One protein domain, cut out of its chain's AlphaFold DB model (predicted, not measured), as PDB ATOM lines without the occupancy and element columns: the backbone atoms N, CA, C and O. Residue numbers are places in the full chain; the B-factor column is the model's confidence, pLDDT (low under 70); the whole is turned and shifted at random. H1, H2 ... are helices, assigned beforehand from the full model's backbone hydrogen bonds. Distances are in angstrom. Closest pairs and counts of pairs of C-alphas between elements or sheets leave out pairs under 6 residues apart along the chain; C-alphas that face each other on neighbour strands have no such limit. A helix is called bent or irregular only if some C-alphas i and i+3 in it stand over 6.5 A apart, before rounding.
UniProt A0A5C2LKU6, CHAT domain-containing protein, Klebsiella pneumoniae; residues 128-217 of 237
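What this domain is: This is residues 128 to 217 of the 237 residues of the protein "CHAT domain-containing protein" of Klebsiella pneumoniae (UniProt A0A5C2LKU6). One long helix, H1, runs through the domain, and the rest of the chain folds back and wraps partway round it: H2 packs along H1, H3 along H2, H4 passes close to H1 about perpendicular to it, and the short H5 comes back onto H1. Residues 128 to 134 stick out at one end. The printed part has 90 residues with five named helices, H1 to H5 in order, and no named strand: the class is all helix. It is compact, with a radius of gyration of the C-alphas of 13.3 A and spans of 40 by 27 by 22 A.

How they stand to each other: H1, residues 133 to 156, touches H2, residues 162 to 178, closest at the C-alphas of Arg 143 and Asn 173, 6.6 A apart; this helical hairpin has a shallow tilt of 26 degrees, opposite ways. H2 forms another with H3, residues 183 to 194: they touch, closest at C-alphas 175 and 183, 5.1 A, at a shallow tilt of 22 degrees, opposite ways. H1 and H3 are apart. H3 touches H4, residues 199 to 209, with residues 188 to 192 alone, closest at C-alphas 188 and 199, 5.3 A, at a steep tilt of 61 degrees, opposite ways. The packing is only just mostly aligned, with 2 of 3 tilts shallow. H4 is close to H1 but not clearly touching, C-alphas 206 and 149 being the closest at 7.9 A. Residues 141 to 145 of H1 alone touch H5, residues 214 to 217, closest at C-alphas 141 and 215, 6.2 A. Every O i to N i+4 pair is within hydrogen-bond range in H1, H3 and H4, and 12 of 13 in H2; H5 is too short for one.

Where its parts are: H1 starts at C-alpha 133 (166.561, -18.492, 17.540) and spans 34.4 A; H2 spans 24.4 A, H3 16.6 A and H4 14.6 A. H4 is neither bent nor irregular, but only just: C-alphas 206 and 209 are 6.2 A apart. H5 ends at C-alpha 217 (180.984, -7.769, 16.719).

The domain as a whole: The C-alphas of Lys 128 and Lys 158, the two farthest apart, are 42.1 A apart. The printed part has no cut, and its four links between helices are tight. Its mean pLDDT is 93.8, and no printed residue is under 70.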
ATOM      1  N   LYS A 128     151.400 -17.871  12.553       85.00
ATOM      2  CA  LYS A 128     151.470 -19.255  13.059       85.00
ATOM      3  C   LYS A 128     152.736 -20.009  12.634       85.00
ATOM      4  O   LYS A 128     152.714 -21.206  12.364       85.00
ATOM      5  N   THR A 129     153.852 -19.295  12.531       85.12
ATOM      6  CA  THR A 129     155.103 -19.845  12.010       85.12
ATOM      7  C   THR A 129     156.114 -19.922  13.139       85.12
ATOM      8  O   THR A 129     156.517 -18.893  13.678       85.12
ATOM      9  N   SER A 130     156.527 -21.142  13.493       90.38
ATOM     10  CA  SER A 130     157.603 -21.356  14.466       90.38
ATOM     11  C   SER A 130     158.919 -20.775  13.953       90.38
ATOM     12  O   SER A 130     159.178 -20.775  12.750       90.38
ATOM     13  N   LEU A 131     159.767 -20.314  14.868       91.50
ATOM     14  CA  LEU A 131     160.986 -19.587  14.533       91.50
ATOM     15  C   LEU A 131     162.181 -20.146  15.300       91.50
ATOM     16  O   LEU A 131     162.145 -20.265  16.526       91.50
ATOM     17  N   ARG A 132     163.272 -20.459  14.597       94.06
ATOM     18  CA  ARG A 132     164.538 -20.796  15.264       94.06
ATOM     19  C   ARG A 132     165.189 -19.532  15.810       94.06
ATOM     20  O   ARG A 132     165.181 -18.492  15.153       94.06
ATOM     21  N   TRP A 133     165.833 -19.626  16.969       96.44
ATOM     22  CA  TRP A 133     166.561 -18.492  17.540       96.44
ATOM     23  C   TRP A 133     167.678 -17.984  16.615       96.44
ATOM     24  O   TRP A 133     167.865 -16.776  16.474       96.44
ATOM     25  N   SER A 134     168.367 -18.889  15.912       96.06
ATOM     26  CA  SER A 134     169.369 -18.522  14.902       96.06
ATOM     27  C   SER A 134     168.790 -17.658  13.776       96.06
ATOM     28  O   SER A 134     169.416 -16.680  13.370       96.06
ATOM     29  N   GLU A 135     167.583 -17.966  13.300       93.81
ATOM     30  CA  GLU A 135     166.875 -17.170  12.292       93.81
ATOM     31  C   GLU A 135     166.456 -15.809  12.865       93.81
ATOM     32  O   GLU A 135     166.668 -14.770  12.236       93.81
ATOM     33  N   PHE A 136     165.943 -15.800  14.101       95.06
ATOM     34  CA  PHE A 136     165.552 -14.579  14.800       95.06
ATOM     35  C   PHE A 136     166.712 -13.577  14.914       95.06
ATOM     36  O   PHE A 136     166.534 -12.402  14.569       95.06
ATOM     37  N   ILE A 137     167.893 -14.037  15.348       96.56
ATOM     38  CA  ILE A 137     169.094 -13.199  15.475       96.56
ATOM     39  C   ILE A 137     169.703 -12.856  14.115       96.56
ATOM     40  O   ILE A 137     170.111 -11.714  13.911       96.56
ATOM     41  N   THR A 138     169.692 -13.772  13.143       94.50
ATOM     42  CA  THR A 138     170.144 -13.466  11.774       94.50
ATOM     43  C   THR A 138     169.347 -12.305  11.177       94.50
ATOM     44  O   THR A 138     169.930 -11.372  10.620       94.50
ATOM     45  N   GLY A 139     168.020 -12.311  11.340       94.12
ATOM     46  CA  GLY A 139     167.162 -11.209  10.904       94.12
ATOM     47  C   GLY A 139     167.463  -9.893  11.629       94.12
ATOM     48  O   GLY A 139     167.515  -8.841  10.991       94.12
ATOM     49  N   LEU A 140     167.727  -9.937  12.942       95.81
ATOM     50  CA  LEU A 140     168.160  -8.761  13.708       95.81
ATOM     51  C   LEU A 140     169.482  -8.192  13.168       95.81
ATOM     52  O   LEU A 140     169.541  -7.001  12.861       95.81
ATOM     53  N   ASN A 141     170.504  -9.035  13.008       95.44
ATOM     54  CA  ASN A 141     171.824  -8.633  12.516       95.44
ATOM     55  C   ASN A 141     171.741  -7.997  11.131       95.44
ATOM     56  O   ASN A 141     172.267  -6.905  10.932       95.44
ATOM     57  N   ARG A 142     171.014  -8.617  10.194       94.56
ATOM     58  CA  ARG A 142     170.827  -8.058   8.847       94.56
ATOM     59  C   ARG A 142     170.145  -6.695   8.891       94.56
ATOM     60  O   ARG A 142     170.624  -5.759   8.263       94.56
ATOM     61  N   ARG A 143     169.066  -6.544   9.666       94.56
ATOM     62  CA  ARG A 143     168.374  -5.251   9.804       94.56
ATOM     63  C   ARG A 143     169.277  -4.174  10.394       94.56
ATOM     64  O   ARG A 143     169.223  -3.032   9.947       94.56
ATOM     65  N   VAL A 144     170.091  -4.513  11.395       96.06
ATOM     66  CA  VAL A 144     171.017  -3.544  11.994       96.06
ATOM     67  C   VAL A 144     172.111  -3.154  11.008       96.06
ATOM     68  O   VAL A 144     172.323  -1.962  10.796       96.06
ATOM     69  N   TYR A 145     172.720  -4.139  10.349       96.44
ATOM     70  CA  TYR A 145     173.748  -3.930   9.338       96.44
ATOM     71  C   TYR A 145     173.252  -3.033   8.199       96.44
ATOM     72  O   TYR A 145     173.874  -2.017   7.902       96.44
ATOM     73  N   PHE A 146     172.098  -3.351   7.603       95.88
ATOM     74  CA  PHE A 146     171.564  -2.573   6.484       95.88
ATOM     75  C   PHE A 146     171.085  -1.182   6.882       95.88
ATOM     76  O   PHE A 146     171.141  -0.269   6.064       95.88
ATOM     77  N   ASP A 147     170.654  -0.978   8.126       95.50
ATOM     78  CA  ASP A 147     170.355   0.367   8.609       95.50
ATOM     79  C   ASP A 147     171.625   1.225   8.721       95.50
ATOM     80  O   ASP A 147     171.622   2.385   8.304       95.50
ATOM     81  N   TYR A 148     172.730   0.654   9.210       96.19
ATOM     82  CA  TYR A 148     174.024   1.337   9.214       96.19
ATOM     83  C   TYR A 148     174.557   1.575   7.804       96.19
ATOM     84  O   TYR A 148     175.014   2.684   7.517       96.19
ATOM     85  N   PHE A 149     174.421   0.597   6.908       96.75
ATOM     86  CA  PHE A 149     174.769   0.752   5.499       96.75
ATOM     87  C   PHE A 149     173.975   1.889   4.847       96.75
ATOM     88  O   PHE A 149     174.547   2.766   4.205       96.75
ATOM     89  N   LEU A 150     172.662   1.943   5.078       96.12
ATOM     90  CA  LEU A 150     171.794   2.994   4.556       96.12
ATOM     91  C   LEU A 150     172.226   4.377   5.066       96.12
ATOM     92  O   LEU A 150     172.357   5.317   4.282       96.12
ATOM     93  N   MET A 151     172.515   4.507   6.365       95.44
ATOM     94  CA  MET A 151     173.044   5.754   6.926       95.44
ATOM     95  C   MET A 151     174.404   6.137   6.327       95.44
ATOM     96  O   MET A 151     174.657   7.322   6.103       95.44
ATOM     97  N   TYR A 152     175.275   5.160   6.078       96.75
ATOM     98  CA  TYR A 152     176.567   5.360   5.431       96.75
ATOM     99  C   TYR A 152     176.406   5.880   3.993       96.75
ATOM    100  O   TYR A 152     176.970   6.926   3.669       96.75
ATOM    101  N   ILE A 153     175.568   5.235   3.175       97.06
ATOM    102  CA  ILE A 153     175.274   5.644   1.792       97.06
ATOM    103  C   ILE A 153     174.722   7.069   1.750       97.06
ATOM    104  O   ILE A 153     175.237   7.913   1.015       97.06
ATOM    105  N   PHE A 154     173.734   7.380   2.590       97.00
ATOM    106  CA  PHE A 154     173.119   8.709   2.623       97.00
ATOM    107  C   PHE A 154     174.131   9.804   2.966       97.00
ATOM    108  O   PHE A 154     174.111  10.879   2.368       97.00
ATOM    109  N   ARG A 155     175.063   9.525   3.885       96.38
ATOM    110  CA  ARG A 155     176.150  10.451   4.226       96.38
ATOM    111  C   ARG A 155     177.165  10.590   3.092       96.38
ATOM    112  O   ARG A 155     177.510  11.716   2.742       96.38
ATOM    113  N   LYS A 156     177.629   9.476   2.517       96.62
ATOM    114  CA  LYS A 156     178.662   9.454   1.468       96.62
ATOM    115  C   LYS A 156     178.204  10.169   0.200       96.62
ATOM    116  O   LYS A 156     178.925  11.021  -0.315       96.62
ATOM    117  N   TYR A 157     176.987   9.879  -0.250       96.19
ATOM    118  CA  TYR A 157     176.407  10.450  -1.466       96.19
ATOM    119  C   TYR A 157     175.572  11.710  -1.217       96.19
ATOM    120  O   TYR A 157     174.988  12.252  -2.149       96.19
ATOM    121  N   LYS A 158     175.545  12.217   0.025       95.81
ATOM    122  CA  LYS A 158     174.845  13.455   0.419       95.81
ATOM    123  C   LYS A 158     173.355  13.453   0.045       95.81
ATOM    124  O   LYS A 158     172.799  14.488  -0.325       95.81
ATOM    125  N   ILE A 159     172.707  12.297   0.171       94.75
ATOM    126  CA  ILE A 159     171.266  12.148  -0.036       94.75
ATOM    127  C   ILE A 159     170.569  12.726   1.201       94.75
ATOM    128  O   ILE A 159     170.597  12.136   2.278       94.75
ATOM    129  N   ASN A 160     169.979  13.916   1.066       92.94
ATOM    130  CA  ASN A 160     169.387  14.650   2.195       92.94
ATOM    131  C   ASN A 160     167.872  14.447   2.343       92.94
ATOM    132  O   ASN A 160     167.273  14.951   3.298       92.94
ATOM    133  N   ASP A 161     167.245  13.718   1.421       93.25
ATOM    134  CA  ASP A 161     165.809  13.480   1.454       93.25
ATOM    135  C   ASP A 161     165.445  12.393   2.478       93.25
ATOM    136  O   ASP A 161     165.720  11.203   2.313       93.25
ATOM    137  N   LYS A 162     164.797  12.814   3.566       92.75
ATOM    138  CA  LYS A 162     164.344  11.909   4.626       92.75
ATOM    139  C   LYS A 162     163.225  10.972   4.171       92.75
ATOM    140  O   LYS A 162     163.084   9.911   4.774       92.75
ATOM    141  N   SER A 163     162.429  11.349   3.173       95.56
ATOM    142  CA  SER A 163     161.358  10.494   2.655       95.56
ATOM    143  C   SER A 163     161.944   9.261   1.969       95.56
ATOM    144  O   SER A 163     161.611   8.146   2.364       95.56
ATOM    145  N   ILE A 164     162.946   9.462   1.105       95.44
ATOM    146  CA  ILE A 164     163.708   8.391   0.449       95.44
ATOM    147  C   ILE A 164     164.358   7.472   1.492       95.44
ATOM    148  O   ILE A 164     164.297   6.251   1.370       95.44
ATOM    149  N   LEU A 165     164.932   8.033   2.567       95.31
ATOM    150  CA  LEU A 165     165.522   7.237   3.653       95.31
ATOM    151  C   LEU A 165     164.499   6.294   4.303       95.31
ATOM    152  O   LEU A 165     164.797   5.129   4.568       95.31
ATOM    153  N   ILE A 166     163.316   6.819   4.624       95.38
ATOM    154  CA  ILE A 166     162.244   6.057   5.273       95.38
ATOM    155  C   ILE A 166     161.726   4.976   4.325       95.38
ATOM    156  O   ILE A 166     161.546   3.832   4.743       95.38
ATOM    157  N   GLU A 167     161.525   5.327   3.060       95.94
ATOM    158  CA  GLU A 167     161.011   4.432   2.033       95.94
ATOM    159  C   GLU A 167     161.980   3.275   1.751       95.94
ATOM    160  O   GLU A 167     161.595   2.112   1.891       95.94
ATOM    161  N   LEU A 168     163.264   3.566   1.508       95.69
ATOM    162  CA  LEU A 168     164.307   2.543   1.367       95.69
ATOM    163  C   LEU A 168     164.394   1.643   2.595       95.69
ATOM    164  O   LEU A 168     164.434   0.420   2.466       95.69
ATOM    165  N   ARG A 169     164.385   2.222   3.802       95.12
ATOM    166  CA  ARG A 169     164.421   1.437   5.041       95.12
ATOM    167  C   ARG A 169     163.246   0.462   5.113       95.12
ATOM    168  O   ARG A 169     163.439  -0.686   5.514       95.12
ATOM    169  N   ASN A 170     162.042   0.894   4.750       93.88
ATOM    170  CA  ASN A 170     160.861   0.036   4.755       93.88
ATOM    171  C   ASN A 170     160.993  -1.098   3.734       93.88
ATOM    172  O   ASN A 170     160.791  -2.257   4.094       93.88
ATOM    173  N   TYR A 171     161.403  -0.790   2.504       93.31
ATOM    174  CA  TYR A 171     161.580  -1.796   1.461       93.31
ATOM    175  C   TYR A 171     162.657  -2.826   1.795       93.31
ATOM    176  O   TYR A 171     162.411  -4.027   1.680       93.31
ATOM    177  N   ILE A 172     163.816  -2.384   2.286       92.44
ATOM    178  CA  ILE A 172     164.886  -3.286   2.723       92.44
ATOM    179  C   ILE A 172     164.386  -4.187   3.858       92.44
ATOM    180  O   ILE A 172     164.597  -5.395   3.828       92.44
ATOM    181  N   ASN A 173     163.667  -3.630   4.837       90.50
ATOM    182  CA  ASN A 173     163.091  -4.414   5.929       90.50
ATOM    183  C   ASN A 173     162.102  -5.483   5.439       90.50
ATOM    184  O   ASN A 173     162.076  -6.570   6.010       90.50
ATOM    185  N   ILE A 174     161.301  -5.185   4.413       88.38
ATOM    186  CA  ILE A 174     160.374  -6.143   3.798       88.38
ATOM    187  C   ILE A 174     161.152  -7.231   3.049       88.38
ATOM    188  O   ILE A 174     160.894  -8.415   3.258       88.38
ATOM    189  N   ALA A 175     162.131  -6.848   2.225       91.44
ATOM    190  CA  ALA A 175     162.958  -7.786   1.468       91.44
ATOM    191  C   ALA A 175     163.699  -8.768   2.392       91.44
ATOM    192  O   ALA A 175     163.710  -9.969   2.137       91.44
ATOM    193  N   LEU A 176     164.247  -8.272   3.506       90.81
ATOM    194  CA  LEU A 176     164.962  -9.085   4.490       90.81
ATOM    195  C   LEU A 176     164.101 -10.175   5.144       90.81
ATOM    196  O   LEU A 176     164.646 -11.217   5.503       90.81
ATOM    197  N   GLU A 177     162.798  -9.943   5.326       84.56
ATOM    198  CA  GLU A 177     161.897 -10.916   5.966       84.56
ATOM    199  C   GLU A 177     161.204 -11.834   4.956       84.56
ATOM    200  O   GLU A 177     161.060 -13.026   5.219       84.56
ATOM    201  N   ASN A 178     160.778 -11.303   3.807       84.25
ATOM    202  CA  ASN A 178     159.989 -12.062   2.832       84.25
ATOM    203  C   ASN A 178     160.857 -12.853   1.846       84.25
ATOM    204  O   ASN A 178     160.420 -13.882   1.336       84.25
ATOM    205  N   HIS A 179     162.082 -12.387   1.596       86.00
ATOM    206  CA  HIS A 179     163.002 -12.938   0.599       86.00
ATOM    207  C   HIS A 179     164.399 -13.177   1.205       86.00
ATOM    208  O   HIS A 179     165.404 -12.683   0.698       86.00
ATOM    209  N   PRO A 180     164.527 -13.910   2.330       83.44
ATOM    210  CA  PRO A 180     165.769 -13.956   3.106       83.44
ATOM    211  C   PRO A 180     166.955 -14.629   2.392       83.44
ATOM    212  O   PRO A 180     168.082 -14.524   2.888       83.44
ATOM    213  N   HIS A 181     166.732 -15.322   1.272       87.25
ATOM    214  CA  HIS A 181     167.773 -16.008   0.500       87.25
ATOM    215  C   HIS A 181     168.330 -15.167  -0.659       87.25
ATOM    216  O   HIS A 181     169.472 -15.376  -1.056       87.25
ATOM    217  N   ASP A 182     167.561 -14.201  -1.152       88.44
ATOM    218  CA  ASP A 182     167.822 -13.402  -2.355       88.44
ATOM    219  C   ASP A 182     167.568 -11.895  -2.139       88.44
ATOM    220  O   ASP A 182     167.578 -11.106  -3.083       88.44
ATOM    221  N   PHE A 183     167.413 -11.462  -0.881       92.31
ATOM    222  CA  PHE A 183     167.064 -10.086  -0.508       92.31
ATOM    223  C   PHE A 183     167.967  -9.008  -1.131       92.31
ATOM    224  O   PHE A 183     167.518  -7.875  -1.291       92.31
ATOM    225  N   LEU A 184     169.229  -9.325  -1.456       92.81
ATOM    226  CA  LEU A 184     170.179  -8.370  -2.034       92.81
ATOM    227  C   LEU A 184     169.707  -7.819  -3.380       92.81
ATOM    228  O   LEU A 184     169.885  -6.630  -3.626       92.81
ATOM    229  N   ASP A 185     169.068  -8.634  -4.222       92.00
ATOM    230  CA  ASP A 185     168.528  -8.140  -5.491       92.00
ATOM    231  C   ASP A 185     167.397  -7.137  -5.258       92.00
ATOM    232  O   ASP A 185     167.342  -6.105  -5.927       92.00
ATOM    233  N   GLY A 186     166.569  -7.370  -4.233       90.19
ATOM    234  CA  GLY A 186     165.591  -6.392  -3.763       90.19
ATOM    235  C   GLY A 186     166.258  -5.101  -3.283       90.19
ATOM    236  O   GLY A 186     165.864  -4.018  -3.703       90.19
ATOM    237  N   VAL A 187     167.304  -5.201  -2.454       92.56
ATOM    238  CA  VAL A 187     168.068  -4.033  -1.978       92.56
ATOM    239  C   VAL A 187     168.586  -3.207  -3.158       92.56
ATOM    240  O   VAL A 187     168.344  -2.003  -3.197       92.56
ATOM    241  N   TYR A 188     169.244  -3.838  -4.136       94.62
ATOM    242  CA  TYR A 188     169.759  -3.145  -5.318       94.62
ATOM    243  C   TYR A 188     168.646  -2.480  -6.125       94.62
ATOM    244  O   TYR A 188     168.750  -1.294  -6.428       94.62
ATOM    245  N   TYR A 189     167.560  -3.209  -6.396       92.06
ATOM    246  CA  TYR A 189     166.406  -2.688  -7.123       92.06
ATOM    247  C   TYR A 189     165.837  -1.422  -6.470       92.06
ATOM    248  O   TYR A 189     165.569  -0.437  -7.154       92.06
ATOM    249  N   PHE A 190     165.663  -1.409  -5.147       92.50
ATOM    250  CA  PHE A 190     165.099  -0.237  -4.476       92.50
ATOM    251  C   PHE A 190     166.062   0.951  -4.455       92.50
ATOM    252  O   PHE A 190     165.610   2.080  -4.626       92.50
ATOM    253  N   PHE A 191     167.371   0.724  -4.306       94.56
ATOM    254  CA  PHE A 191     168.348   1.809  -4.429       94.56
ATOM    255  C   PHE A 191     168.339   2.434  -5.828       94.56
ATOM    256  O   PHE A 191     168.277   3.655  -5.918       94.56
ATOM    257  N   GLU A 192     168.335   1.634  -6.897       94.44
ATOM    258  CA  GLU A 192     168.339   2.151  -8.277       94.44
ATOM    259  C   GLU A 192     167.068   2.931  -8.637       94.44
ATOM    260  O   GLU A 192     167.122   3.856  -9.439       94.44
ATOM    261  N   ASN A 193     165.918   2.570  -8.058       93.38
ATOM    262  CA  ASN A 193     164.649   3.245  -8.355       93.38
ATOM    263  C   ASN A 193     164.398   4.491  -7.500       93.38
ATOM    264  O   ASN A 193     163.663   5.381  -7.925       93.38
ATOM    265  N   LEU A 194     164.948   4.540  -6.286       94.62
ATOM    266  CA  LEU A 194     164.700   5.629  -5.334       94.62
ATOM    267  C   LEU A 194     165.882   6.598  -5.218       94.62
ATOM    268  O   LEU A 194     165.777   7.613  -4.533       94.62
ATOM    269  N   THR A 195     167.015   6.295  -5.849       93.75
ATOM    270  CA  THR A 195     168.223   7.127  -5.839       93.75
ATOM    271  C   THR A 195     168.892   7.110  -7.211       93.75
ATOM    272  O   THR A 195     168.627   6.230  -8.019       93.75
ATOM    273  N   ASP A 196     169.835   8.022  -7.447       93.31
ATOM    274  CA  ASP A 196     170.650   8.031  -8.673       93.31
ATOM    275  C   ASP A 196     171.835   7.037  -8.628       93.31
ATOM    276  O   ASP A 196     172.785   7.149  -9.408       93.31
ATOM    277  N   LEU A 197     171.841   6.094  -7.678       96.56
ATOM    278  CA  LEU A 197     172.929   5.133  -7.491       96.56
ATOM    279  C   LEU A 197     172.639   3.827  -8.226       96.56
ATOM    280  O   LEU A 197     171.631   3.172  -7.980       96.56
ATOM    281  N   SER A 198     173.574   3.411  -9.077       96.75
ATOM    282  CA  SER A 198     173.507   2.128  -9.785       96.75
ATOM    283  C   SER A 198     173.768   0.930  -8.866       96.75
ATOM    284  O   SER A 198     174.499   1.031  -7.874       96.75
ATOM    285  N   LYS A 199     173.290  -0.255  -9.266       96.38
ATOM    286  CA  LYS A 199     173.608  -1.540  -8.620       96.38
ATOM    287  C   LYS A 199     175.111  -1.734  -8.442       96.38
ATOM    288  O   LYS A 199     175.541  -2.183  -7.385       96.38
ATOM    289  N   ASN A 200     175.913  -1.363  -9.443       97.12
ATOM    290  CA  ASN A 200     177.371  -1.492  -9.374       97.12
ATOM    291  C   ASN A 200     177.976  -0.610  -8.278       97.12
ATOM    292  O   ASN A 200     178.861  -1.071  -7.567       97.12
ATOM    293  N   GLN A 201     177.483   0.621  -8.102       97.25
ATOM    294  CA  GLN A 201     177.935   1.491  -7.014       97.25
ATOM    295  C   GLN A 201     177.555   0.906  -5.654       97.25
ATOM    296  O   GLN A 201     178.422   0.740  -4.808       97.25
ATOM    297  N   ILE A 202     176.291   0.522  -5.450       96.94
ATOM    298  CA  ILE A 202     175.845  -0.057  -4.171       96.94
ATOM    299  C   ILE A 202     176.595  -1.357  -3.851       96.94
ATOM    300  O   ILE A 202     176.968  -1.594  -2.703       96.94
ATOM    301  N   SER A 203     176.836  -2.193  -4.860       96.56
ATOM    302  CA  SER A 203     177.588  -3.434  -4.703       96.56
ATOM    303  C   SER A 203     179.059  -3.176  -4.371       96.56
ATOM    304  O   SER A 203     179.595  -3.850  -3.496       96.56
ATOM    305  N   ASP A 204     179.700  -2.187  -5.002       97.44
ATOM    306  CA  ASP A 204     181.062  -1.763  -4.650       97.44
ATOM    307  C   ASP A 204     181.125  -1.275  -3.198       97.44
ATOM    308  O   ASP A 204     181.986  -1.703  -2.432       97.44
ATOM    309  N   GLU A 205     180.157  -0.457  -2.774       97.25
ATOM    310  CA  GLU A 205     180.067   0.014  -1.392       97.25
ATOM    311  C   GLU A 205     179.948  -1.135  -0.389       97.25
ATOM    312  O   GLU A 205     180.666  -1.131   0.605       97.25
ATOM    313  N   LEU A 206     179.111  -2.141  -0.648       95.19
ATOM    314  CA  LEU A 206     178.982  -3.312   0.229       95.19
ATOM    315  C   LEU A 206     180.239  -4.190   0.242       95.19
ATOM    316  O   LEU A 206     180.629  -4.682   1.298       95.19
ATOM    317  N   ASN A 207     180.861  -4.398  -0.919       94.56
ATOM    318  CA  ASN A 207     181.925  -5.388  -1.081       94.56
ATOM    319  C   ASN A 207     183.331  -4.845  -0.828       94.56
ATOM    320  O   ASN A 207     184.232  -5.648  -0.602       94.56
ATOM    321  N   ASN A 208     183.529  -3.524  -0.888       96.69
ATOM    322  CA  ASN A 208     184.861  -2.915  -0.828       96.69
ATOM    323  C   ASN A 208     184.996  -1.786   0.204       96.69
ATOM    324  O   ASN A 208     186.118  -1.504   0.622       96.69
ATOM    325  N   HIS A 209     183.901  -1.152   0.653       96.81
ATOM    326  CA  HIS A 209     183.987   0.031   1.530       96.81
ATOM    327  C   HIS A 209     183.278  -0.138   2.880       96.81
ATOM    328  O   HIS A 209     183.802   0.286   3.908       96.81
ATOM    329  N   PHE A 210     182.108  -0.777   2.914       96.19
ATOM    330  CA  PHE A 210     181.282  -0.982   4.107       96.19
ATOM    331  C   PHE A 210     181.372  -2.431   4.609       96.19
ATOM    332  O   PHE A 210     180.389  -3.164   4.704       96.19
ATOM    333  N   LEU A 211     182.592  -2.861   4.922       89.25
ATOM    334  CA  LEU A 211     182.879  -4.265   5.233       89.25
ATOM    335  C   LEU A 211     182.491  -4.662   6.657       89.25
ATOM    336  O   LEU A 211     182.039  -5.781   6.891       89.25
ATOM    337  N   PHE A 212     182.680  -3.752   7.614       89.56
ATOM    338  CA  PHE A 212     182.532  -4.052   9.030       89.56
ATOM    339  C   PHE A 212     181.645  -3.023   9.724       89.56
ATOM    340  O   PHE A 212     181.924  -1.826   9.696       89.56
ATOM    341  N   ALA A 213     180.573  -3.504  10.348       92.94
ATOM    342  CA  ALA A 213     179.650  -2.694  11.131       92.94
ATOM    343  C   ALA A 213     179.585  -3.237  12.560       92.94
ATOM    344  O   ALA A 213     179.717  -4.442  12.752       92.94
ATOM    345  N   GLU A 214     179.305  -2.382  13.545       92.25
ATOM    346  CA  GLU A 214     179.357  -2.765  14.968       92.25
ATOM    347  C   GLU A 214     178.495  -3.978  15.332       92.25
ATOM    348  O   GLU A 214     178.867  -4.785  16.177       92.25
ATOM    349  N   CYS A 215     177.364  -4.187  14.655       94.69
ATOM    350  CA  CYS A 215     176.540  -5.372  14.890       94.69
ATOM    351  C   CYS A 215     177.239  -6.697  14.547       94.69
ATOM    352  O   CYS A 215     176.803  -7.738  15.025       94.69
ATOM    353  N   LEU A 216     178.294  -6.675  13.725       94.75
ATOM    354  CA  LEU A 216     179.094  -7.852  13.384       94.75
ATOM    355  C   LEU A 216     180.072  -8.243  14.498       94.75
ATOM    356  O   LEU A 216     180.584  -9.357  14.471       94.75
ATOM    357  N   ASN A 217     180.289  -7.376  15.495       95.38
ATOM    358  CA  ASN A 217     180.984  -7.769  16.719       95.38
ATOM    359  C   ASN A 217     180.174  -8.788  17.522       95.38
ATOM    360  O   ASN A 217     180.770  -9.599  18.234       95.38
TER     361      ASN A 217